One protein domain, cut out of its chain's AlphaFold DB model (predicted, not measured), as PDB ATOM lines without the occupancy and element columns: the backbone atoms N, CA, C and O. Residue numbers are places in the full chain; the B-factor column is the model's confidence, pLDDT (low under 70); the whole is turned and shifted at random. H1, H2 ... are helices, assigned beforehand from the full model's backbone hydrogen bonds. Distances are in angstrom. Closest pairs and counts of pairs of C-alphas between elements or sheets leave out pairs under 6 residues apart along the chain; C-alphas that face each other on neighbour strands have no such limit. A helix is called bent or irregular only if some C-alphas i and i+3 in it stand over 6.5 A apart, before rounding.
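Overview. This is residues 13 to 38, 48 to 77 and 87 to 207 of the 259 residues of the protein "NAD-dependent deacetylase hst4" of Verticillium dahliae VDG1 (UniProt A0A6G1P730). Five long helices, H2 to H6, form a flat bundle running up and down, each against the one before it, with H3 and H4 in its middle. H1 packs on H2 at one side, and the short H7 follows the far end of H6. The printed part has 177 residues with seven named helices, H1 to H7, and no named strand: all helix. It is compact, with a radius of gyration of the C-alphas of 17.2 A and spans of 57, 44 and 23 A.

Arrangement. H1, residues 13 to 30, touches H2, residues 49 to 74, at residues 61 to 72 alone, opposite ways at a shallow tilt of 16 degrees; the closest C-alphas, Val 17 and Leu 68, are 6.6 A apart. H2 touches H3, residues 87 to 116, opposite ways at 24 degrees, a shallow tilt; the closest C-alphas, Asp 62 and Ser 99, are 4.9 A apart. H3 forms a hairpin with the hub, H4, residues 121 to 142; their closest C-alphas, Ala 100 and Ala 132, are 4.6 A apart. H4 forms another with H5, residues 147 to 167, closest at the C-alphas of Cys 140 and Gly 149, 4.4 A. H4 touches H6, residues 175 to 200, the same way at a shallow tilt of 11 degrees; the closest C-alphas are those of Leu 141 and Val 192, 5.8 A. H7, residues 203 to 207, is close to H6 but not clearly touching, the closest C-alphas being those of Glu 198 and Ile 204, 6.1 A. Every O i to N i+4 pair is within hydrogen-bond range in H1, H4, H5, H6 and H7, against 20 of 22 in H2 and 17 of 26 in H3.

Along the chain. H1 begins at C-alpha 13 (466.865, 458.548, 262.593). H2 is 36.9 A long, H3 39.2 A, H4 31.6 A, H5 30.3 A and H6 37.2 A. H3 is irregular, with C-alphas 108 and 111 8.7 A apart and a kink of 90 degrees near residue 110. H7 ends at C-alpha 207 (502.769, 465.343, 255.259).

Size, cuts and confidence. The C-alphas of Ser 48 and Ala 206, the two farthest apart, are 57.5 A apart. Residues 39 to 47 and 78 to 86 are not printed, with C-alpha gaps of 14.1 A and 16.1 A. Of the links printed whole, no link is long. Confidence is under 70 at residues 13 to 14, 72 to 77, 87 to 90, 170 to 176 and 203 to 207.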
ATOM      1  N   SER A  13     466.560 458.651 264.030       68.62
ATOM      2  CA  SER A  13     466.865 458.548 262.593       68.62
ATOM      3  C   SER A  13     467.356 457.147 262.213       68.62
ATOM      4  O   SER A  13     466.760 456.504 261.352       68.62
ATOM      5  N   LEU A  14     468.344 456.600 262.934       67.38
ATOM      6  CA  LEU A  14     468.874 455.254 262.668       67.38
ATOM      7  C   LEU A  14     467.814 454.155 262.840       67.38
ATOM      8  O   LEU A  14     467.717 453.256 262.008       67.38
ATOM      9  N   ASN A  15     466.962 454.258 263.866       71.31
ATOM     10  CA  ASN A  15     465.840 453.330 264.047       71.31
ATOM     11  C   ASN A  15     464.821 453.417 262.895       71.31
ATOM     12  O   ASN A  15     464.222 452.411 262.517       71.31
ATOM     13  N   THR A  16     464.637 454.607 262.317       81.19
ATOM     14  CA  THR A  16     463.746 454.818 261.166       81.19
ATOM     15  C   THR A  16     464.344 454.206 259.901       81.19
ATOM     16  O   THR A  16     463.648 453.473 259.201       81.19
ATOM     17  N   VAL A  17     465.642 454.417 259.656       82.62
ATOM     18  CA  VAL A  17     466.388 453.800 258.547       82.62
ATOM     19  C   VAL A  17     466.313 452.274 258.620       82.62
ATOM     20  O   VAL A  17     465.943 451.634 257.639       82.62
ATOM     21  N   GLN A  18     466.558 451.685 259.795       83.25
ATOM     22  CA  GLN A  18     466.495 450.232 259.981       83.25
ATOM     23  C   GLN A  18     465.080 449.670 259.773       83.25
ATOM     24  O   GLN A  18     464.914 448.592 259.197       83.25
ATOM     25  N   SER A  19     464.050 450.400 260.212       87.56
ATOM     26  CA  SER A  19     462.648 450.018 260.006       87.56
ATOM     27  C   SER A  19     462.272 450.019 258.521       87.56
ATOM     28  O   SER A  19     461.706 449.043 258.027       87.56
ATOM     29  N   ILE A  20     462.648 451.071 257.783       89.69
ATOM     30  CA  ILE A  20     462.426 451.151 256.332       89.69
ATOM     31  C   ILE A  20     463.195 450.035 255.619       89.69
ATOM     32  O   ILE A  20     462.612 449.326 254.802       89.69
ATOM     33  N   HIS A  21     464.463 449.820 255.975       90.38
ATOM     34  CA  HIS A  21     465.291 448.763 255.399       90.38
ATOM     35  C   HIS A  21     464.664 447.374 255.597       90.38
ATOM     36  O   HIS A  21     464.563 446.603 254.647       90.38
ATOM     37  N   THR A  22     464.157 447.082 256.799       91.50
ATOM     38  CA  THR A  22     463.483 445.808 257.101       91.50
ATOM     39  C   THR A  22     462.234 445.618 256.240       91.50
ATOM     40  O   THR A  22     462.036 444.546 255.671       91.50
ATOM     41  N   LYS A  23     461.415 446.665 256.075       93.00
ATOM     42  CA  LYS A  23     460.233 446.616 255.198       93.00
ATOM     43  C   LYS A  23     460.603 446.414 253.731       93.00
ATOM     44  O   LYS A  23     459.940 445.651 253.039       93.00
ATOM     45  N   MET A  24     461.663 447.067 253.260       93.19
ATOM     46  CA  MET A  24     462.172 446.875 251.902       93.19
ATOM     47  C   MET A  24     462.674 445.446 251.685       93.19
ATOM     48  O   MET A  24     462.393 444.851 250.648       93.19
ATOM     49  N   LEU A  25     463.398 444.875 252.653       92.69
ATOM     50  CA  LEU A  25     463.809 443.473 252.601       92.69
ATOM     51  C   LEU A  25     462.592 442.556 252.537       92.69
ATOM     52  O   LEU A  25     462.530 441.727 251.636       92.69
ATOM     53  N   GLN A  26     461.618 442.728 253.430       95.00
ATOM     54  CA  GLN A  26     460.392 441.931 253.426       95.00
ATOM     55  C   GLN A  26     459.688 441.996 252.066       95.00
ATOM     56  O   GLN A  26     459.425 440.959 251.463       95.00
ATOM     57  N   TRP A  27     459.484 443.203 251.537       94.88
ATOM     58  CA  TRP A  27     458.883 443.400 250.223       94.88
ATOM     59  C   TRP A  27     459.641 442.655 249.112       94.88
ATOM     60  O   TRP A  27     459.011 441.984 248.301       94.88
ATOM     61  N   ARG A  28     460.984 442.693 249.101       93.19
ATOM     62  CA  ARG A  28     461.801 441.965 248.108       93.19
ATOM     63  C   ARG A  28     461.601 440.447 248.195       93.19
ATOM     64  O   ARG A  28     461.604 439.790 247.160       93.19
ATOM     65  N   HIS A  29     461.416 439.898 249.397       91.75
ATOM     66  CA  HIS A  29     461.182 438.461 249.600       91.75
ATOM     67  C   HIS A  29     459.771 438.019 249.186       91.75
ATOM     68  O   HIS A  29     459.586 436.875 248.782       91.75
ATOM     69  N   GLU A  30     458.788 438.916 249.273       94.94
ATOM     70  CA  GLU A  30     457.394 438.655 248.894       94.94
ATOM     71  C   GLU A  30     457.145 438.787 247.378       94.94
ATOM     72  O   GLU A  30     456.053 438.472 246.903       94.94
ATOM     73  N   LEU A  31     458.142 439.228 246.598       93.31
ATOM     74  CA  LEU A  31     458.000 439.378 245.151       93.31
ATOM     75  C   LEU A  31     457.762 438.026 244.452       93.31
ATOM     76  O   LEU A  31     458.502 437.070 244.705       93.31
ATOM     77  N   PRO A  32     456.813 437.954 243.498       93.62
ATOM     78  CA  PRO A  32     456.663 436.806 242.606       93.62
ATOM     79  C   PRO A  32     457.963 436.495 241.854       93.62
ATOM     80  O   PRO A  32     458.722 437.406 241.511       93.62
ATOM     81  N   LYS A  33     458.214 435.215 241.552       89.31
ATOM     82  CA  LYS A  33     459.459 434.754 240.902       89.31
ATOM     83  C   LYS A  33     459.686 435.410 239.538       89.31
ATOM     84  O   LYS A  33     460.826 435.646 239.145       89.31
ATOM     85  N   GLU A  34     458.604 435.747 238.848       90.50
ATOM     86  CA  GLU A  34     458.590 436.401 237.541       90.50
ATOM     87  C   GLU A  34     459.116 437.844 237.601       90.50
ATOM     88  O   GLU A  34     459.586 438.361 236.591       90.50
ATOM     89  N   LEU A  35     459.057 438.490 238.772       91.50
ATOM     90  CA  LEU A  35     459.571 439.845 239.011       91.50
ATOM     91  C   LEU A  35     460.937 439.853 239.711       91.50
ATOM     92  O   LEU A  35     461.506 440.919 239.944       91.50
ATOM     93  N   GLN A  36     461.483 438.680 240.034       91.56
ATOM     94  CA  GLN A  36     462.828 438.550 240.581       91.56
ATOM     95  C   GLN A  36     463.827 438.441 239.434       91.56
ATOM     96  O   GLN A  36     463.822 437.457 238.701       91.56
ATOM     97  N   LEU A  37     464.729 439.415 239.295       89.94
ATOM     98  CA  LEU A  37     465.688 439.448 238.184       89.94
ATOM     99  C   LEU A  37     466.566 438.181 238.107       89.94
ATOM    100  O   LEU A  37     466.895 437.719 237.016       89.94
ATOM    101  N   ALA A  38     466.869 437.571 239.257       87.06
ATOM    102  CA  ALA A  38     467.661 436.346 239.359       87.06
ATOM    103  C   ALA A  38     467.074 435.146 238.589       87.06
ATOM    104  O   ALA A  38     467.834 434.263 238.192       87.06
ATOM    105  N   SER A  48     461.768 439.323 227.477       85.69
ATOM    106  CA  SER A  48     460.339 439.423 227.743       85.69
ATOM    107  C   SER A  48     460.015 440.727 228.477       85.69
ATOM    108  O   SER A  48     460.853 441.310 229.171       85.69
ATOM    109  N   LEU A  49     458.763 441.181 228.374       89.31
ATOM    110  CA  LEU A  49     458.289 442.340 229.137       89.31
ATOM    111  C   LEU A  49     458.489 442.143 230.651       89.31
ATOM    112  O   LEU A  49     458.877 443.083 231.341       89.31
ATOM    113  N   LEU A  50     458.278 440.919 231.151       89.62
ATOM    114  CA  LEU A  50     458.468 440.572 232.562       89.62
ATOM    115  C   LEU A  50     459.935 440.690 232.988       89.62
ATOM    116  O   LEU A  50     460.215 441.248 234.045       89.62
ATOM    117  N   GLN A  51     460.882 440.263 232.146       90.44
ATOM    118  CA  GLN A  51     462.312 440.432 232.417       90.44
ATOM    119  C   GLN A  51     462.701 441.918 232.497       90.44
ATOM    120  O   GLN A  51     463.447 442.318 233.389       90.44
ATOM    121  N   LEU A  52     462.162 442.762 231.607       90.62
ATOM    122  CA  LEU A  52     462.395 444.213 231.637       90.62
ATOM    123  C   LEU A  52     461.789 444.872 232.884       90.62
ATOM    124  O   LEU A  52     462.373 445.804 233.446       90.62
ATOM    125  N   GLN A  53     460.625 444.399 233.332       92.25
ATOM    126  CA  GLN A  53     460.004 444.846 234.579       92.25
ATOM    127  C   GLN A  53     460.840 444.431 235.794       92.25
ATOM    128  O   GLN A  53     461.139 445.281 236.629       92.25
ATOM    129  N   ALA A  54     461.281 443.172 235.855       92.94
ATOM    130  CA  ALA A  54     462.150 442.661 236.912       92.94
ATOM    131  C   ALA A  54     463.474 443.441 236.993       92.94
ATOM    132  O   ALA A  54     463.912 443.811 238.081       92.94
ATOM    133  N   LEU A  55     464.075 443.762 235.842       92.44
ATOM    134  CA  LEU A  55     465.294 444.567 235.757       92.44
ATOM    135  C   LEU A  55     465.093 445.972 236.339       92.44
ATOM    136  O   LEU A  55     465.862 446.407 237.195       92.44
ATOM    137  N   ASN A  56     464.051 446.680 235.898       92.56
ATOM    138  CA  ASN A  56     463.758 448.024 236.401       92.56
ATOM    139  C   ASN A  56     463.412 448.021 237.890       92.56
ATOM    140  O   ASN A  56     463.790 448.946 238.614       92.56
ATOM    141  N   LEU A  57     462.710 446.987 238.352       94.31
ATOM    142  CA  LEU A  57     462.338 446.839 239.749       94.31
ATOM    143  C   LEU A  57     463.570 446.635 240.637       94.31
ATOM    144  O   LEU A  57     463.702 447.322 241.649       94.31
ATOM    145  N   GLN A  58     464.493 445.763 240.221       94.06
ATOM    146  CA  GLN A  58     465.766 445.532 240.906       94.06
ATOM    147  C   GLN A  58     466.606 446.816 240.965       94.06
ATOM    148  O   GLN A  58     467.027 447.226 242.040       94.06
ATOM    149  N   LEU A  59     466.744 447.525 239.840       93.62
ATOM    150  CA  LEU A  59     467.443 448.812 239.783       93.62
ATOM    151  C   LEU A  59     466.850 449.873 240.711       93.62
ATOM    152  O   LEU A  59     467.574 450.617 241.370       93.62
ATOM    153  N   THR A  60     465.522 449.948 240.758       94.56
ATOM    154  CA  THR A  60     464.819 450.885 241.637       94.56
ATOM    155  C   THR A  60     465.062 450.520 243.097       94.56
ATOM    156  O   THR A  60     465.337 451.397 243.914       94.56
ATOM    157  N   TYR A  61     464.993 449.231 243.426       95.31
ATOM    158  CA  TYR A  61     465.251 448.730 244.769       95.31
ATOM    159  C   TYR A  61     466.671 449.064 245.242       95.31
ATOM    160  O   TYR A  61     466.828 449.636 246.323       95.31
ATOM    161  N   ASP A  62     467.683 448.778 244.422       95.06
ATOM    162  CA  ASP A  62     469.086 449.029 244.761       95.06
ATOM    163  C   ASP A  62     469.356 450.526 244.925       95.06
ATOM    164  O   ASP A  62     469.984 450.952 245.895       95.06
ATOM    165  N   ASN A  63     468.801 451.356 244.036       94.25
ATOM    166  CA  ASN A  63     468.906 452.808 244.152       94.25
ATOM    167  C   ASN A  63     468.249 453.334 245.442       94.25
ATOM    168  O   ASN A  63     468.803 454.201 246.118       94.25
ATOM    169  N   LEU A  64     467.093 452.789 245.833       93.12
ATOM    170  CA  LEU A  64     466.439 453.153 247.091       93.12
ATOM    171  C   LEU A  64     467.254 452.713 248.315       93.12
ATOM    172  O   LEU A  64     467.356 453.489 249.265       93.12
ATOM    173  N   GLN A  65     467.873 451.528 248.295       92.88
ATOM    174  CA  GLN A  65     468.784 451.096 249.364       92.88
ATOM    175  C   GLN A  65     470.005 452.017 249.457       92.88
ATOM    176  O   GLN A  65     470.393 452.420 250.556       92.88
ATOM    177  N   ILE A  66     470.563 452.428 248.315       91.62
ATOM    178  CA  ILE A  66     471.648 453.409 248.259       91.62
ATOM    179  C   ILE A  66     471.220 454.734 248.900       91.62
ATOM    180  O   ILE A  66     471.921 455.269 249.758       91.62
ATOM    181  N   ILE A  67     470.060 455.270 248.517       90.12
ATOM    182  CA  ILE A  67     469.538 456.532 249.062       90.12
ATOM    183  C   ILE A  67     469.268 456.426 250.566       90.12
ATOM    184  O   ILE A  67     469.517 457.381 251.301       90.12
ATOM    185  N   LEU A  68     468.776 455.280 251.026       87.50
ATOM    186  CA  LEU A  68     468.445 455.045 252.425       87.50
ATOM    187  C   LEU A  68     469.691 454.937 253.310       87.50
ATOM    188  O   LEU A  68     469.712 455.476 254.413       87.50
ATOM    189  N   HIS A  69     470.730 454.240 252.845       85.62
ATOM    190  CA  HIS A  69     471.934 454.015 253.644       85.62
ATOM    191  C   HIS A  69     472.986 455.105 253.476       85.62
ATOM    192  O   HIS A  69     473.797 455.280 254.380       85.62
ATOM    193  N   ARG A  70     472.967 455.891 252.390       80.69
ATOM    194  CA  ARG A  70     473.899 457.024 252.227       80.69
ATOM    195  C   ARG A  70     473.650 458.109 253.265       80.69
ATOM    196  O   ARG A  70     474.607 458.700 253.745       80.69
ATOM    197  N   THR A  71     472.391 458.354 253.626       71.12
ATOM    198  CA  THR A  71     472.036 459.338 254.655       71.12
ATOM    199  C   THR A  71     472.579 458.879 256.004       71.12
ATOM    200  O   THR A  71     473.309 459.601 256.670       71.12
ATOM    201  N   ALA A  72     472.375 457.608 256.344       68.00
ATOM    202  CA  ALA A  72     472.931 457.020 257.559       68.00
ATOM    203  C   ALA A  72     474.474 456.943 257.572       68.00
ATOM    204  O   ALA A  72     475.083 457.125 258.627       68.00
ATOM    205  N   ALA A  73     475.109 456.665 256.430       66.25
ATOM    206  CA  ALA A  73     476.553 456.461 256.329       66.25
ATOM    207  C   ALA A  73     477.352 457.769 256.203       66.25
ATOM    208  O   ALA A  73     478.458 457.840 256.737       66.25
ATOM    209  N   PHE A  74     476.808 458.787 255.524       63.09
ATOM    210  CA  PHE A  74     477.535 460.007 255.152       63.09
ATOM    211  C   PHE A  74     476.939 461.317 255.705       63.09
ATOM    212  O   PHE A  74     477.661 462.301 255.745       63.09
ATOM    213  N   GLU A  75     475.696 461.391 256.211       56.72
ATOM    214  CA  GLU A  75     475.187 462.638 256.846       56.72
ATOM    215  C   GLU A  75     475.744 462.881 258.262       56.72
ATOM    216  O   GLU A  75     475.393 463.858 258.923       56.72
ATOM    217  N   ASN A  76     476.653 462.028 258.740       53.75
ATOM    218  CA  ASN A  76     477.343 462.203 260.021       53.75
ATOM    219  C   ASN A  76     478.608 463.088 259.915       53.75
ATOM    220  O   ASN A  76     479.392 463.170 260.863       53.75
ATOM    221  N   ASP A  77     478.803 463.771 258.782       46.28
ATOM    222  CA  ASP A  77     480.011 464.525 258.411       46.28
ATOM    223  C   ASP A  77     480.090 465.944 259.018       46.28
ATOM    224  O   ASP A  77     480.577 466.895 258.414       46.28
ATOM    225  N   GLY A  87     480.073 450.674 265.229       43.91
ATOM    226  CA  GLY A  87     479.460 449.622 264.399       43.91
ATOM    227  C   GLY A  87     478.192 449.968 263.600       43.91
ATOM    228  O   GLY A  87     477.857 449.234 262.673       43.91
ATOM    229  N   GLY A  88     477.531 451.100 263.863       47.62
ATOM    230  CA  GLY A  88     476.373 451.555 263.080       47.62
ATOM    231  C   GLY A  88     476.723 451.963 261.642       47.62
ATOM    232  O   GLY A  88     476.032 451.563 260.711       47.62
ATOM    233  N   GLY A  89     477.841 452.670 261.436       57.03
ATOM    234  CA  GLY A  89     478.275 453.094 260.096       57.03
ATOM    235  C   GLY A  89     478.782 451.938 259.231       57.03
ATOM    236  O   GLY A  89     478.660 451.974 258.012       57.03
ATOM    237  N   SER A  90     479.309 450.878 259.854       65.62
ATOM    238  CA  SER A  90     479.817 449.703 259.131       65.62
ATOM    239  C   SER A  90     478.712 448.897 258.447       65.62
ATOM    240  O   SER A  90     478.909 448.432 257.331       65.62
ATOM    241  N   THR A  91     477.534 448.800 259.074       74.75
ATOM    242  CA  THR A  91     476.403 448.054 258.506       74.75
ATOM    243  C   THR A  91     475.785 448.823 257.342       74.75
ATOM    244  O   THR A  91     475.605 448.252 256.273       74.75
ATOM    245  N   SER A  92     475.540 450.130 257.490       83.94
ATOM    246  CA  SER A  92     475.035 450.954 256.382       83.94
ATOM    247  C   SER A  92     476.026 451.045 255.221       83.94
ATOM    248  O   SER A  92     475.615 450.967 254.070       83.94
ATOM    249  N   LEU A  93     477.333 451.127 255.495       85.38
ATOM    250  CA  LEU A  93     478.363 451.090 254.450       85.38
ATOM    251  C   LEU A  93     478.398 449.744 253.713       85.38
ATOM    252  O   LEU A  93     478.556 449.720 252.496       85.38
ATOM    253  N   GLN A  94     478.219 448.635 254.434       90.50
ATOM    254  CA  GLN A  94     478.102 447.308 253.832       90.50
ATOM    255  C   GLN A  94     476.862 447.218 252.932       90.50
ATOM    256  O   GLN A  94     476.968 446.762 251.802       90.50
ATOM    257  N   GLN A  95     475.713 447.735 253.378       91.19
ATOM    258  CA  GLN A  95     474.491 447.767 252.566       91.19
ATOM    259  C   GLN A  95     474.629 448.656 251.320       91.19
ATOM    260  O   GLN A  95     474.115 448.308 250.257       91.19
ATOM    261  N   LEU A  96     475.354 449.777 251.425       92.12
ATOM    262  CA  LEU A  96     475.716 450.606 250.273       92.12
ATOM    263  C   LEU A  96     476.573 449.840 249.270       92.12
ATOM    264  O   LEU A  96     476.304 449.912 248.073       92.12
ATOM    265  N   LEU A  97     477.590 449.124 249.759       94.56
ATOM    266  CA  LEU A  97     478.437 448.294 248.915       94.56
ATOM    267  C   LEU A  97     477.594 447.239 248.205       94.56
ATOM    268  O   LEU A  97     477.646 447.164 246.987       94.56
ATOM    269  N   ASP A  98     476.821 446.453 248.951       95.06
ATOM    270  CA  ASP A  98     476.077 445.323 248.400       95.06
ATOM    271  C   ASP A  98     475.051 445.796 247.352       95.06
ATOM    272  O   ASP A  98     475.033 445.278 246.241       95.06
ATOM    273  N   SER A  99     474.307 446.873 247.627       95.25
ATOM    274  CA  SER A  99     473.335 447.437 246.669       95.25
ATOM    275  C   SER A  99     474.004 447.988 245.400       95.25
ATOM    276  O   SER A  99     473.514 447.805 244.286       95.25
ATOM    277  N   ALA A 100     475.147 448.667 245.544       96.62
ATOM    278  CA  ALA A 100     475.878 449.199 244.397       96.62
ATOM    279  C   ALA A 100     476.587 448.094 243.592       96.62
ATOM    280  O   ALA A 100     476.697 448.198 242.368       96.62
ATOM    281  N   MET A 101     477.031 447.023 244.255       96.69
ATOM    282  CA  MET A 101     477.592 445.838 243.608       96.69
ATOM    283  C   MET A 101     476.522 445.069 242.829       96.69
ATOM    284  O   MET A 101     476.775 444.772 241.662       96.69
ATOM    285  N   ASP A 102     475.328 444.855 243.394       94.88
ATOM    286  CA  ASP A 102     474.175 444.255 242.696       94.88
ATOM    287  C   ASP A 102     473.879 445.013 241.384       94.88
ATOM    288  O   ASP A 102     473.755 444.416 240.312       94.88
ATOM    289  N   THR A 103     473.895 446.352 241.433       95.31
ATOM    290  CA  THR A 103     473.744 447.214 240.245       95.31
ATOM    291  C   THR A 103     474.916 447.078 239.256       95.31
ATOM    292  O   THR A 103     474.723 447.126 238.040       95.31
ATOM    293  N   SER A 104     476.146 446.884 239.739       95.00
ATOM    294  CA  SER A 104     477.322 446.686 238.878       95.00
ATOM    295  C   SER A 104     477.323 445.334 238.153       95.00
ATOM    296  O   SER A 104     477.980 445.197 237.122       95.00
ATOM    297  N   GLU A 105     476.575 444.350 238.657       92.69
ATOM    298  CA  GLU A 105     476.456 443.005 238.081       92.69
ATOM    299  C   GLU A 105     475.394 442.889 236.982       92.69
ATOM    300  O   GLU A 105     475.213 441.821 236.392       92.69
ATOM    301  N   LEU A 106     474.727 443.991 236.632       89.56
ATOM    302  CA  LEU A 106     473.697 443.994 235.594       89.56
ATOM    303  C   LEU A 106     474.198 443.590 234.210       89.56
ATOM    304  O   LEU A 106     473.391 443.174 233.380       89.56
ATOM    305  N   TYR A 107     475.512 443.628 233.973       85.00
ATOM    306  CA  TYR A 107     476.127 443.117 232.745       85.00
ATOM    307  C   TYR A 107     475.736 441.660 232.447       85.00
ATOM    308  O   TYR A 107     475.737 441.250 231.287       85.00
ATOM    309  N   ARG A 108     475.362 440.887 233.478       87.56
ATOM    310  CA  ARG A 108     474.865 439.508 233.365       87.56
ATOM    311  C   ARG A 108     473.542 439.410 232.598       87.56
ATOM    312  O   ARG A 108     473.242 438.359 232.052       87.56
ATOM    313  N   TYR A 109     472.781 440.502 232.514       87.81
ATOM    314  CA  TYR A 109     471.486 440.591 231.833       87.81
ATOM    315  C   TYR A 109     471.586 441.450 230.562       87.81
ATOM    316  O   TYR A 109     470.756 442.328 230.316       87.81
ATOM    317  N   SER A 110     472.631 441.222 229.758       83.81
ATOM    318  CA  SER A 110     472.940 442.025 228.565       83.81
ATOM    319  C   SER A 110     471.769 442.112 227.576       83.81
ATOM    320  O   SER A 110     471.463 443.203 227.097       83.81
ATOM    321  N   SER A 111     471.045 441.014 227.327       84.31
ATOM    322  CA  SER A 111     469.860 441.008 226.451       84.31
ATOM    323  C   SER A 111     468.790 442.001 226.932       84.31
ATOM    324  O   SER A 111     468.348 442.864 226.168       84.31
ATOM    325  N   ALA A 112     468.461 441.966 228.226       86.75
ATOM    326  CA  ALA A 112     467.494 442.866 228.849       86.75
ATOM    327  C   ALA A 112     467.972 444.326 228.869       86.75
ATOM    328  O   ALA A 112     467.162 445.238 228.688       86.75
ATOM    329  N   LEU A 113     469.276 444.569 229.034       86.00
ATOM    330  CA  LEU A 113     469.866 445.907 228.925       86.00
ATOM    331  C   LEU A 113     469.746 446.458 227.495       86.00
ATOM    332  O   LEU A 113     469.330 447.602 227.313       86.00
ATOM    333  N   GLN A 114     470.032 445.641 226.478       84.62
ATOM    334  CA  GLN A 114     469.914 446.025 225.066       84.62
ATOM    335  C   GLN A 114     468.464 446.296 224.653       84.62
ATOM    336  O   GLN A 114     468.180 447.247 223.919       84.62
ATOM    337  N   ALA A 115     467.525 445.479 225.129       85.31
ATOM    338  CA  ALA A 115     466.100 445.713 224.930       85.31
ATOM    339  C   ALA A 115     465.632 446.987 225.660       85.31
ATOM    340  O   ALA A 115     464.957 447.826 225.059       85.31
ATOM    341  N   SER A 116     466.070 447.198 226.907       84.75
ATOM    342  CA  SER A 116     465.772 448.416 227.677       84.75
ATOM    343  C   SER A 116     466.318 449.682 227.022       84.75
ATOM    344  O   SER A 116     465.671 450.727 227.092       84.75
ATOM    345  N   GLY A 117     467.465 449.583 226.342       79.38
ATOM    346  CA  GLY A 117     468.139 450.680 225.646       79.38
ATOM    347  C   GLY A 117     467.322 451.342 224.529       79.38
ATOM    348  O   GLY A 117     467.659 452.447 224.110       79.38
ATOM    349  N   ARG A 118     466.237 450.698 224.072       78.50
ATOM    350  CA  ARG A 118     465.280 451.227 223.081       78.50
ATOM    351  C   ARG A 118     464.056 451.904 223.709       78.50
ATOM    352  O   ARG A 118     463.143 452.310 222.996       78.50
ATOM    353  N   THR A 119     464.013 452.003 225.033       84.06
ATOM    354  CA  THR A 119     462.875 452.533 225.796       84.06
ATOM    355  C   THR A 119     463.315 453.670 226.719       84.06
ATOM    356  O   THR A 119     464.505 453.918 226.900       84.06
ATOM    357  N   HIS A 120     462.369 454.334 227.387       81.88
ATOM    358  CA  HIS A 120     462.698 455.326 228.418       81.88
ATOM    359  C   HIS A 120     463.394 454.730 229.658       81.88
ATOM    360  O   HIS A 120     464.054 455.472 230.388       81.88
ATOM    361  N   ALA A 121     463.326 453.406 229.875       84.31
ATOM    362  CA  ALA A 121     464.046 452.728 230.960       84.31
ATOM    363  C   ALA A 121     465.568 452.912 230.854       84.31
ATOM    364  O   ALA A 121     466.278 452.897 231.856       84.31
ATOM    365  N   ALA A 122     466.062 453.170 229.644       83.38
ATOM    366  CA  ALA A 122     467.456 453.452 229.361       83.38
ATOM    367  C   ALA A 122     468.010 454.627 230.203       83.38
ATOM    368  O   ALA A 122     469.127 454.554 230.719       83.38
ATOM    369  N   MET A 123     467.225 455.693 230.418       85.88
ATOM    370  CA  MET A 123     467.654 456.808 231.276       85.88
ATOM    371  C   MET A 123     467.749 456.393 232.745       85.88
ATOM    372  O   MET A 123     468.713 456.746 233.421       85.88
ATOM    373  N   HIS A 124     466.776 455.616 233.225       88.31
ATOM    374  CA  HIS A 124     466.772 455.110 234.594       88.31
ATOM    375  C   HIS A 124     467.990 454.214 234.859       88.31
ATOM    376  O   HIS A 124     468.681 454.405 235.858       88.31
ATOM    377  N   ILE A 125     468.326 453.320 233.925       90.12
ATOM    378  CA  ILE A 125     469.547 452.501 233.973       90.12
ATOM    379  C   ILE A 125     470.799 453.389 234.041       90.12
ATOM    380  O   ILE A 125     471.653 453.184 234.896       90.12
ATOM    381  N   GLY A 126     470.905 454.412 233.188       89.25
ATOM    382  CA  GLY A 126     472.063 455.315 233.196       89.25
ATOM    383  C   GLY A 126     472.235 456.060 234.527       89.25
ATOM    384  O   GLY A 126     473.331 456.105 235.081       89.25
ATOM    385  N   ILE A 127     471.143 456.598 235.076       90.06
ATOM    386  CA  ILE A 127     471.147 457.334 236.353       90.06
ATOM    387  C   ILE A 127     471.512 456.417 237.527       90.06
ATOM    388  O   ILE A 127     472.284 456.805 238.407       90.06
ATOM    389  N   THR A 128     470.967 455.203 237.555       92.69
ATOM    390  CA  THR A 128     471.219 454.233 238.632       92.69
ATOM    391  C   THR A 128     472.646 453.693 238.591       92.69
ATOM    392  O   THR A 128     473.310 453.686 239.626       92.69
ATOM    393  N   LEU A 129     473.168 453.368 237.403       92.94
ATOM    394  CA  LEU A 129     474.577 453.015 237.204       92.94
ATOM    395  C   LEU A 129     475.511 454.135 237.671       92.94
ATOM    396  O   LEU A 129     476.462 453.879 238.408       92.94
ATOM    397  N   PHE A 130     475.222 455.385 237.300       93.19
ATOM    398  CA  PHE A 130     476.013 456.526 237.752       93.19
ATOM    399  C   PHE A 130     475.975 456.682 239.280       93.19
ATOM    400  O   PHE A 130     477.015 456.869 239.912       93.19
ATOM    401  N   THR A 131     474.794 456.536 239.884       94.12
ATOM    402  CA  THR A 131     474.613 456.622 241.341       94.12
ATOM    403  C   THR A 131     475.418 455.545 242.071       94.12
ATOM    404  O   THR A 131     476.155 455.860 243.006       94.12
ATOM    405  N   ALA A 132     475.341 454.291 241.615       96.19
ATOM    406  CA  ALA A 132     476.142 453.194 242.152       96.19
ATOM    407  C   ALA A 132     477.648 453.455 241.976       96.19
ATOM    408  O   ALA A 132     478.414 453.286 242.924       96.19
ATOM    409  N   GLY A 133     478.075 453.948 240.809       95.62
ATOM    410  CA  GLY A 133     479.478 454.257 240.528       95.62
ATOM    411  C   GLY A 133     480.064 455.306 241.477       95.62
ATOM    412  O   GLY A 133     481.133 455.091 242.047       95.62
ATOM    413  N   VAL A 134     479.345 456.407 241.719       94.56
ATOM    414  CA  VAL A 134     479.773 457.448 242.672       94.56
ATOM    415  C   VAL A 134     479.881 456.894 244.094       94.56
ATOM    416  O   VAL A 134     480.860 457.171 244.788       94.56
ATOM    417  N   VAL A 135     478.913 456.082 244.529       94.25
ATOM    418  CA  VAL A 135     478.922 455.462 245.865       94.25
ATOM    419  C   VAL A 135     480.094 454.502 246.031       94.25
ATOM    420  O   VAL A 135     480.787 454.567 247.045       94.25
ATOM    421  N   LEU A 136     480.373 453.658 245.038       94.88
ATOM    422  CA  LEU A 136     481.529 452.764 245.078       94.88
ATOM    423  C   LEU A 136     482.844 453.552 245.114       94.88
ATOM    424  O   LEU A 136     483.715 453.221 245.914       94.88
ATOM    425  N   CYS A 137     482.977 454.637 244.342       93.88
ATOM    426  CA  CYS A 137     484.134 455.532 244.438       93.88
ATOM    427  C   CYS A 137     484.277 456.137 245.844       93.88
ATOM    428  O   CYS A 137     485.376 456.142 246.396       93.88
ATOM    429  N   ALA A 138     483.184 456.586 246.469       90.88
ATOM    430  CA  ALA A 138     483.213 457.083 247.846       90.88
ATOM    431  C   ALA A 138     483.654 455.999 248.851       90.88
ATOM    432  O   ALA A 138     484.428 456.282 249.772       90.88
ATOM    433  N   ILE A 139     483.227 454.744 248.657       89.00
ATOM    434  CA  ILE A 139     483.681 453.594 249.453       89.00
ATOM    435  C   ILE A 139     485.182 453.354 249.248       89.00
ATOM    436  O   ILE A 139     485.899 453.204 250.239       89.00
ATOM    437  N   CYS A 140     485.676 453.382 248.004       90.31
ATOM    438  CA  CYS A 140     487.104 453.259 247.697       90.31
ATOM    439  C   CYS A 140     487.936 454.318 248.437       90.31
ATOM    440  O   CYS A 140     488.947 453.977 249.048       90.31
ATOM    441  N   LEU A 141     487.483 455.578 248.441       86.94
ATOM    442  CA  LEU A 141     488.170 456.678 249.131       86.94
ATOM    443  C   LEU A 141     488.128 456.544 250.664       86.94
ATOM    444  O   LEU A 141     489.059 456.945 251.369       86.94
ATOM    445  N   SER A 142     487.043 455.973 251.193       85.44
ATOM    446  CA  SER A 142     486.823 455.795 252.636       85.44
ATOM    447  C   SER A 142     487.574 454.587 253.210       85.44
ATOM    448  O   SER A 142     488.004 454.603 254.371       85.44
ATOM    449  N   ARG A 143     487.719 453.523 252.409       84.31
ATOM    450  CA  ARG A 143     488.312 452.227 252.773       84.31
ATOM    451  C   ARG A 143     489.425 451.820 251.779       84.31
ATOM    452  O   ARG A 143     489.361 450.720 251.220       84.31
ATOM    453  N   PRO A 144     490.446 452.667 251.559       88.19
ATOM    454  CA  PRO A 144     491.503 452.392 250.587       88.19
ATOM    455  C   PRO A 144     492.321 451.166 250.999       88.19
ATOM    456  O   PRO A 144     492.494 450.914 252.192       88.19
ATOM    457  N   LEU A 145     492.831 450.410 250.020       87.62
ATOM    458  CA  LEU A 145     493.665 449.212 250.240       87.62
ATOM    459  C   LEU A 145     493.007 448.092 251.078       87.62
ATOM    460  O   LEU A 145     493.687 447.177 251.535       87.62
ATOM    461  N   THR A 146     491.689 448.139 251.280       89.25
ATOM    462  CA  THR A 146     490.930 447.070 251.949       89.25
ATOM    463  C   THR A 146     490.272 446.141 250.931       89.25
ATOM    464  O   THR A 146     490.065 446.526 249.781       89.25
ATOM    465  N   ASP A 147     489.870 444.940 251.355       92.00
ATOM    466  CA  ASP A 147     489.065 444.035 250.519       92.00
ATOM    467  C   ASP A 147     487.770 444.709 250.025       92.00
ATOM    468  O   ASP A 147     487.471 444.692 248.835       92.00
ATOM    469  N   MET A 148     487.068 445.419 250.915       90.31
ATOM    470  CA  MET A 148     485.881 446.212 250.574       90.31
ATOM    471  C   MET A 148     486.170 447.263 249.490       90.31
ATOM    472  O   MET A 148     485.408 447.384 248.533       90.31
ATOM    473  N   GLY A 149     487.280 447.997 249.608       90.38
ATOM    474  CA  GLY A 149     487.710 448.966 248.597       90.38
ATOM    475  C   GLY A 149     488.090 448.304 247.269       90.38
ATOM    476  O   GLY A 149     487.738 448.802 246.204       90.38
ATOM    477  N   ASN A 150     488.751 447.144 247.305       94.38
ATOM    478  CA  ASN A 150     489.086 446.374 246.104       94.38
ATOM    479  C   ASN A 150     487.837 445.850 245.388       94.38
ATOM    480  O   ASN A 150     487.718 446.026 244.176       94.38
ATOM    481  N   ARG A 151     486.878 445.291 246.132       95.88
ATOM    482  CA  ARG A 151     485.568 444.890 245.605       95.88
ATOM    483  C   ARG A 151     484.845 446.073 244.962       95.88
ATOM    484  O   ARG A 151     484.359 445.950 243.842       95.88
ATOM    485  N   ALA A 152     484.842 447.231 245.623       95.62
ATOM    486  CA  ALA A 152     484.244 448.442 245.075       95.62
ATOM    487  C   ALA A 152     484.923 448.890 243.767       95.62
ATOM    488  O   ALA A 152     484.223 449.196 242.803       95.62
ATOM    489  N   LYS A 153     486.261 448.836 243.666       96.06
ATOM    490  CA  LYS A 153     486.989 449.102 242.405       96.06
ATOM    491  C   LYS A 153     486.555 448.161 241.278       96.06
ATOM    492  O   LYS A 153     486.355 448.618 240.152       96.06
ATOM    493  N   THR A 154     486.366 446.873 241.570       96.81
ATOM    494  CA  THR A 154     485.828 445.908 240.596       96.81
ATOM    495  C   THR A 154     484.433 446.314 240.116       96.81
ATOM    496  O   THR A 154     484.183 446.304 238.911       96.81
ATOM    497  N   GLY A 155     483.545 446.736 241.019       96.81
ATOM    498  CA  GLY A 155     482.215 447.232 240.653       96.81
ATOM    499  C   GLY A 155     482.258 448.502 239.792       96.81
ATOM    500  O   GLY A 155     481.593 448.564 238.758       96.81
ATOM    501  N   VAL A 156     483.105 449.481 240.138       96.62
ATOM    502  CA  VAL A 156     483.296 450.706 239.331       96.62
ATOM    503  C   VAL A 156     483.767 450.361 237.919       96.62
ATOM    504  O   VAL A 156     483.240 450.897 236.945       96.62
ATOM    505  N   MET A 157     484.704 449.419 237.785       96.25
ATOM    506  CA  MET A 157     485.165 448.940 236.481       96.25
ATOM    507  C   MET A 157     484.013 448.362 235.643       96.25
ATOM    508  O   MET A 157     483.924 448.662 234.450       96.25
ATOM    509  N   HIS A 158     483.133 447.543 236.228       95.44
ATOM    510  CA  HIS A 158     481.972 446.999 235.511       95.44
ATOM    511  C   HIS A 158     480.997 448.098 235.075       95.44
ATOM    512  O   HIS A 158     480.552 448.094 233.927       95.44
ATOM    513  N   ILE A 159     480.725 449.075 235.945       94.94
ATOM    514  CA  ILE A 159     479.856 450.218 235.636       94.94
ATOM    515  C   ILE A 159     480.426 451.051 234.485       94.94
ATOM    516  O   ILE A 159     479.714 451.310 233.518       94.94
ATOM    517  N   ILE A 160     481.715 451.408 234.531       93.38
ATOM    518  CA  ILE A 160     482.376 452.162 233.453       93.38
ATOM    519  C   ILE A 160     482.261 451.413 232.123       93.38
ATOM    520  O   ILE A 160     481.957 452.018 231.097       93.38
ATOM    521  N   ARG A 161     482.461 450.089 232.127       92.19
ATOM    522  CA  ARG A 161     482.309 449.270 230.917       92.19
ATOM    523  C   ARG A 161     480.880 449.309 230.381       92.19
ATOM    524  O   ARG A 161     480.712 449.543 229.190       92.19
ATOM    525  N   MET A 162     479.870 449.155 231.237       90.31
ATOM    526  CA  MET A 162     478.462 449.242 230.824       90.31
ATOM    527  C   MET A 162     478.106 450.625 230.261       90.31
ATOM    528  O   MET A 162     477.526 450.710 229.179       90.31
ATOM    529  N   CYS A 163     478.502 451.707 230.940       89.19
ATOM    530  CA  CYS A 163     478.283 453.075 230.465       89.19
ATOM    531  C   CYS A 163     478.984 453.331 229.123       89.19
ATOM    532  O   CYS A 163     478.413 453.976 228.245       89.19
ATOM    533  N   ARG A 164     480.196 452.795 228.929       89.44
ATOM    534  CA  ARG A 164     480.948 452.913 227.670       89.44
ATOM    535  C   ARG A 164     480.278 452.144 226.535       89.44
ATOM    536  O   ARG A 164     480.028 452.723 225.486       89.44
ATOM    537  N   SER A 165     479.885 450.894 226.772       85.44
ATOM    538  CA  SER A 165     479.137 450.097 225.792       85.44
ATOM    539  C   SER A 165     477.810 450.750 225.388       85.44
ATOM    540  O   SER A 165     477.426 450.677 224.223       85.44
ATOM    541  N   ALA A 166     477.119 451.418 226.318       81.00
ATOM    542  CA  ALA A 166     475.906 452.177 226.015       81.00
ATOM    543  C   ALA A 166     476.195 453.464 225.217       81.00
ATOM    544  O   ALA A 166     475.437 453.807 224.311       81.00
ATOM    545  N   ALA A 167     477.294 454.161 225.523       79.38
ATOM    546  CA  ALA A 167     477.712 455.384 224.834       79.38
ATOM    547  C   ALA A 167     478.208 455.145 223.398       79.38
ATOM    548  O   ALA A 167     478.057 456.021 222.550       79.38
ATOM    549  N   ASP A 168     478.796 453.984 223.118       77.38
ATOM    550  CA  ASP A 168     479.295 453.637 221.784       77.38
ATOM    551  C   ASP A 168     478.197 453.052 220.874       77.38
ATOM    552  O   ASP A 168     478.406 452.885 219.673       77.38
ATOM    553  N   SER A 169     477.007 452.766 221.421       71.88
ATOM    554  CA  SER A 169     475.882 452.222 220.659       71.88
ATOM    555  C   SER A 169     475.248 453.288 219.749       71.88
ATOM    556  O   SER A 169     474.682 454.264 220.250       71.88
ATOM    557  N   PRO A 170     475.247 453.100 218.414       59.28
ATOM    558  CA  PRO A 170     474.688 454.068 217.466       59.28
ATOM    559  C   PRO A 170     473.155 454.172 217.517       59.28
ATOM    560  O   PRO A 170     472.578 455.048 216.877       59.28
ATOM    561  N   THR A 171     472.477 453.284 218.254       57.38
ATOM    562  CA  THR A 171     471.008 453.186 218.288       57.38
ATOM    563  C   THR A 171     470.373 453.678 219.588       57.38
ATOM    564  O   THR A 171     469.150 453.631 219.700       57.38
ATOM    565  N   SER A 172     471.157 454.096 220.589       56.22
ATOM    566  CA  SER A 172     470.611 454.456 221.902       56.22
ATOM    567  C   SER A 172     470.559 455.965 222.137       56.22
ATOM    568  O   SER A 172     471.543 456.684 221.983       56.22
ATOM    569  N   SER A 173     469.412 456.437 222.621       56.09
ATOM    570  CA  SER A 173     469.223 457.789 223.160       56.09
ATOM    571  C   SER A 173     470.011 458.047 224.460       56.09
ATOM    572  O   SER A 173     470.034 459.177 224.945       56.09
ATOM    573  N   GLN A 174     470.699 457.036 225.016       59.06
ATOM    574  CA  GLN A 174     471.538 457.109 226.228       59.06
ATOM    575  C   GLN A 174     472.874 457.845 226.059       59.06
ATOM    576  O   GLN A 174     473.615 457.988 227.039       59.06
ATOM    577  N   HIS A 175     473.201 458.291 224.847       62.84
ATOM    578  CA  HIS A 175     474.525 458.804 224.495       62.84
ATOM    579  C   HIS A 175     475.007 459.957 225.386       62.84
ATOM    580  O   HIS A 175     476.161 459.961 225.805       62.84
ATOM    581  N   LEU A 176     474.124 460.892 225.755       64.62
ATOM    582  CA  LEU A 176     474.512 462.092 226.509       64.62
ATOM    583  C   LEU A 176     474.757 461.815 227.999       64.62
ATOM    584  O   LEU A 176     475.800 462.194 228.528       64.62
ATOM    585  N   ILE A 177     473.826 461.121 228.665       73.00
ATOM    586  CA  ILE A 177     473.929 460.819 230.104       73.00
ATOM    587  C   ILE A 177     475.103 459.872 230.350       73.00
ATOM    588  O   ILE A 177     475.903 460.104 231.252       73.00
ATOM    589  N   SER A 178     475.245 458.840 229.512       75.88
ATOM    590  CA  SER A 178     476.330 457.868 229.659       75.88
ATOM    591  C   SER A 178     477.690 458.530 229.443       75.88
ATOM    592  O   SER A 178     478.581 458.330 230.262       75.88
ATOM    593  N   ARG A 179     477.844 459.395 228.428       80.12
ATOM    594  CA  ARG A 179     479.104 460.125 228.196       80.12
ATOM    595  C   ARG A 179     479.471 461.066 229.329       80.12
ATOM    596  O   ARG A 179     480.573 460.963 229.851       80.12
ATOM    597  N   GLN A 180     478.542 461.910 229.768       85.88
ATOM    598  CA  GLN A 180     478.813 462.815 230.884       85.88
ATOM    599  C   GLN A 180     479.137 462.041 232.174       85.88
ATOM    600  O   GLN A 180     480.027 462.431 232.928       85.88
ATOM    601  N   SER A 181     478.438 460.926 232.426       87.12
ATOM    602  CA  SER A 181     478.706 460.076 233.589       87.12
ATOM    603  C   SER A 181     480.092 459.426 233.534       87.12
ATOM    604  O   SER A 181     480.738 459.307 234.572       87.12
ATOM    605  N   LEU A 182     480.578 459.061 232.340       90.06
ATOM    606  CA  LEU A 182     481.902 458.468 232.150       90.06
ATOM    607  C   LEU A 182     483.017 459.447 232.501       90.06
ATOM    608  O   LEU A 182     483.907 459.072 233.255       90.06
ATOM    609  N   ASP A 183     482.936 460.697 232.039       90.75
ATOM    610  CA  ASP A 183     483.965 461.707 232.323       90.75
ATOM    611  C   ASP A 183     484.123 461.938 233.838       90.75
ATOM    612  O   ASP A 183     485.234 462.055 234.369       90.75
ATOM    613  N   ILE A 184     482.995 461.954 234.558       93.94
ATOM    614  CA  ILE A 184     482.977 462.083 236.018       93.94
ATOM    615  C   ILE A 184     483.547 460.822 236.677       93.94
ATOM    616  O   ILE A 184     484.382 460.931 237.576       93.94
ATOM    617  N   LEU A 185     483.122 459.629 236.253       93.88
ATOM    618  CA  LEU A 185     483.595 458.368 236.830       93.88
ATOM    619  C   LEU A 185     485.098 458.151 236.595       93.88
ATOM    620  O   LEU A 185     485.795 457.785 237.539       93.88
ATOM    621  N   ASP A 186     485.621 458.446 235.404       94.75
ATOM    622  CA  ASP A 186     487.057 458.360 235.093       94.75
ATOM    623  C   ASP A 186     487.872 459.340 235.961       94.75
ATOM    624  O   ASP A 186     488.935 458.994 236.497       94.75
ATOM    625  N   SER A 187     487.337 460.543 236.191       95.56
ATOM    626  CA  SER A 187     487.934 461.519 237.111       95.56
ATOM    627  C   SER A 187     487.958 461.001 238.554       95.56
ATOM    628  O   SER A 187     488.988 461.083 239.226       95.56
ATOM    629  N   LEU A 188     486.856 460.414 239.036       94.38
ATOM    630  CA  LEU A 188     486.776 459.834 240.381       94.38
ATOM    631  C   LEU A 188     487.733 458.650 240.559       94.38
ATOM    632  O   LEU A 188     488.416 458.570 241.579       94.38
ATOM    633  N   VAL A 189     487.838 457.763 239.566       95.62
ATOM    634  CA  VAL A 189     488.796 456.646 239.587       95.62
ATOM    635  C   VAL A 189     490.229 457.161 239.653       95.62
ATOM    636  O   VAL A 189     491.033 456.640 240.424       95.62
ATOM    637  N   THR A 190     490.549 458.225 238.916       95.88
ATOM    638  CA  THR A 190     491.872 458.862 238.983       95.88
ATOM    639  C   THR A 190     492.185 459.350 240.400       95.88
ATOM    640  O   THR A 190     493.291 459.129 240.897       95.88
ATOM    641  N   VAL A 191     491.210 459.956 241.087       94.19
ATOM    642  CA  VAL A 191     491.358 460.381 242.490       94.19
ATOM    643  C   VAL A 191     491.551 459.178 243.421       94.19
ATOM    644  O   VAL A 191     492.461 459.203 244.249       94.19
ATOM    645  N   VAL A 192     490.760 458.112 243.256       92.62
ATOM    646  CA  VAL A 192     490.885 456.862 244.031       92.62
ATOM    647  C   VAL A 192     492.288 456.266 243.903       92.62
ATOM    648  O   VAL A 192     492.948 456.002 244.908       92.62
ATOM    649  N   LEU A 193     492.773 456.090 242.673       94.69
ATOM    650  CA  LEU A 193     494.082 455.484 242.412       94.69
ATOM    651  C   LEU A 193     495.230 456.360 242.913       94.69
ATOM    652  O   LEU A 193     496.218 455.852 243.448       94.69
ATOM    653  N   ARG A 194     495.099 457.685 242.779       92.50
ATOM    654  CA  ARG A 194     496.072 458.630 243.325       92.50
ATOM    655  C   ARG A 194     496.165 458.507 244.844       92.50
ATOM    656  O   ARG A 194     497.276 458.415 245.358       92.50
ATOM    657  N   GLN A 195     495.034 458.459 245.547       89.56
ATOM    658  CA  GLN A 195     495.024 458.306 247.002       89.56
ATOM    659  C   GLN A 195     495.685 456.990 247.433       89.56
ATOM    660  O   GLN A 195     496.521 456.993 248.333       89.56
ATOM    661  N   GLU A 196     495.363 455.868 246.784       91.38
ATOM    662  CA  GLU A 196     496.007 454.582 247.087       91.38
ATOM    663  C   GLU A 196     497.518 454.628 246.838       91.38
ATOM    664  O   GLU A 196     498.295 454.153 247.665       91.38
ATOM    665  N   THR A 197     497.949 455.267 245.749       91.62
ATOM    666  CA  THR A 197     499.374 455.457 245.441       91.62
ATOM    667  C   THR A 197     500.071 456.288 246.520       91.62
ATOM    668  O   THR A 197     501.162 455.938 246.969       91.62
ATOM    669  N   GLU A 198     499.451 457.378 246.974       89.50
ATOM    670  CA  GLU A 198     499.982 458.240 248.035       89.50
ATOM    671  C   GLU A 198     500.067 457.518 249.393       89.50
ATOM    672  O   GLU A 198     500.994 457.777 250.163       89.50
ATOM    673  N   LEU A 199     499.148 456.585 249.672       86.75
ATOM    674  CA  LEU A 199     499.195 455.724 250.859       86.75
ATOM    675  C   LEU A 199     500.316 454.683 250.765       86.75
ATOM    676  O   LEU A 199     501.091 454.548 251.707       86.75
ATOM    677  N   ILE A 200     500.449 453.995 249.628       90.69
ATOM    678  CA  ILE A 200     501.501 452.985 249.403       90.69
ATOM    679  C   ILE A 200     502.896 453.619 249.464       90.69
ATOM    680  O   ILE A 200     503.816 453.057 250.049       90.69
ATOM    681  N   THR A 201     503.054 454.808 248.882       88.94
ATOM    682  CA  THR A 201     504.327 455.551 248.875       88.94
ATOM    683  C   THR A 201     504.590 456.324 250.175       88.94
ATOM    684  O   THR A 201     505.574 457.056 250.256       88.94
ATOM    685  N   ALA A 202     503.725 456.180 251.191       76.06
ATOM    686  CA  ALA A 202     503.786 456.863 252.488       76.06
ATOM    687  C   ALA A 202     503.840 458.406 252.415       76.06
ATOM    688  O   ALA A 202     504.227 459.079 253.376       76.06
ATOM    689  N   ARG A 203     503.403 459.007 251.303       63.94
ATOM    690  CA  ARG A 203     503.420 460.466 251.111       63.94
ATOM    691  C   ARG A 203     502.441 461.184 252.047       63.94
ATOM    692  O   ARG A 203     502.721 462.296 252.487       63.94
ATOM    693  N   ILE A 204     501.341 460.523 252.413       59.62
ATOM    694  CA  ILE A 204     500.363 461.031 253.393       59.62
ATOM    695  C   ILE A 204     500.926 460.993 254.821       59.62
ATOM    696  O   ILE A 204     500.713 461.931 255.590       59.62
ATOM    697  N   GLU A 205     501.703 459.965 255.179       54.81
ATOM    698  CA  GLU A 205     502.382 459.936 256.478       54.81
ATOM    699  C   GLU A 205     503.453 461.019 256.581       54.81
ATOM    700  O   GLU A 205     503.603 461.615 257.644       54.81
ATOM    701  N   ALA A 206     504.180 461.299 255.496       51.94
ATOM    702  CA  ALA A 206     505.204 462.338 255.472       51.94
ATOM    703  C   ALA A 206     504.611 463.741 255.686       51.94
ATOM    704  O   ALA A 206     505.157 464.497 256.482       51.94
ATOM    705  N   GLU A 207     503.477 464.066 255.058       55.44
ATOM    706  CA  GLU A 207     502.769 465.343 255.259       55.44
ATOM    707  C   GLU A 207     502.200 465.476 256.677       55.44
ATOM    708  O   GLU A 207     502.440 466.476 257.351       55.44
TER     709      GLU A 207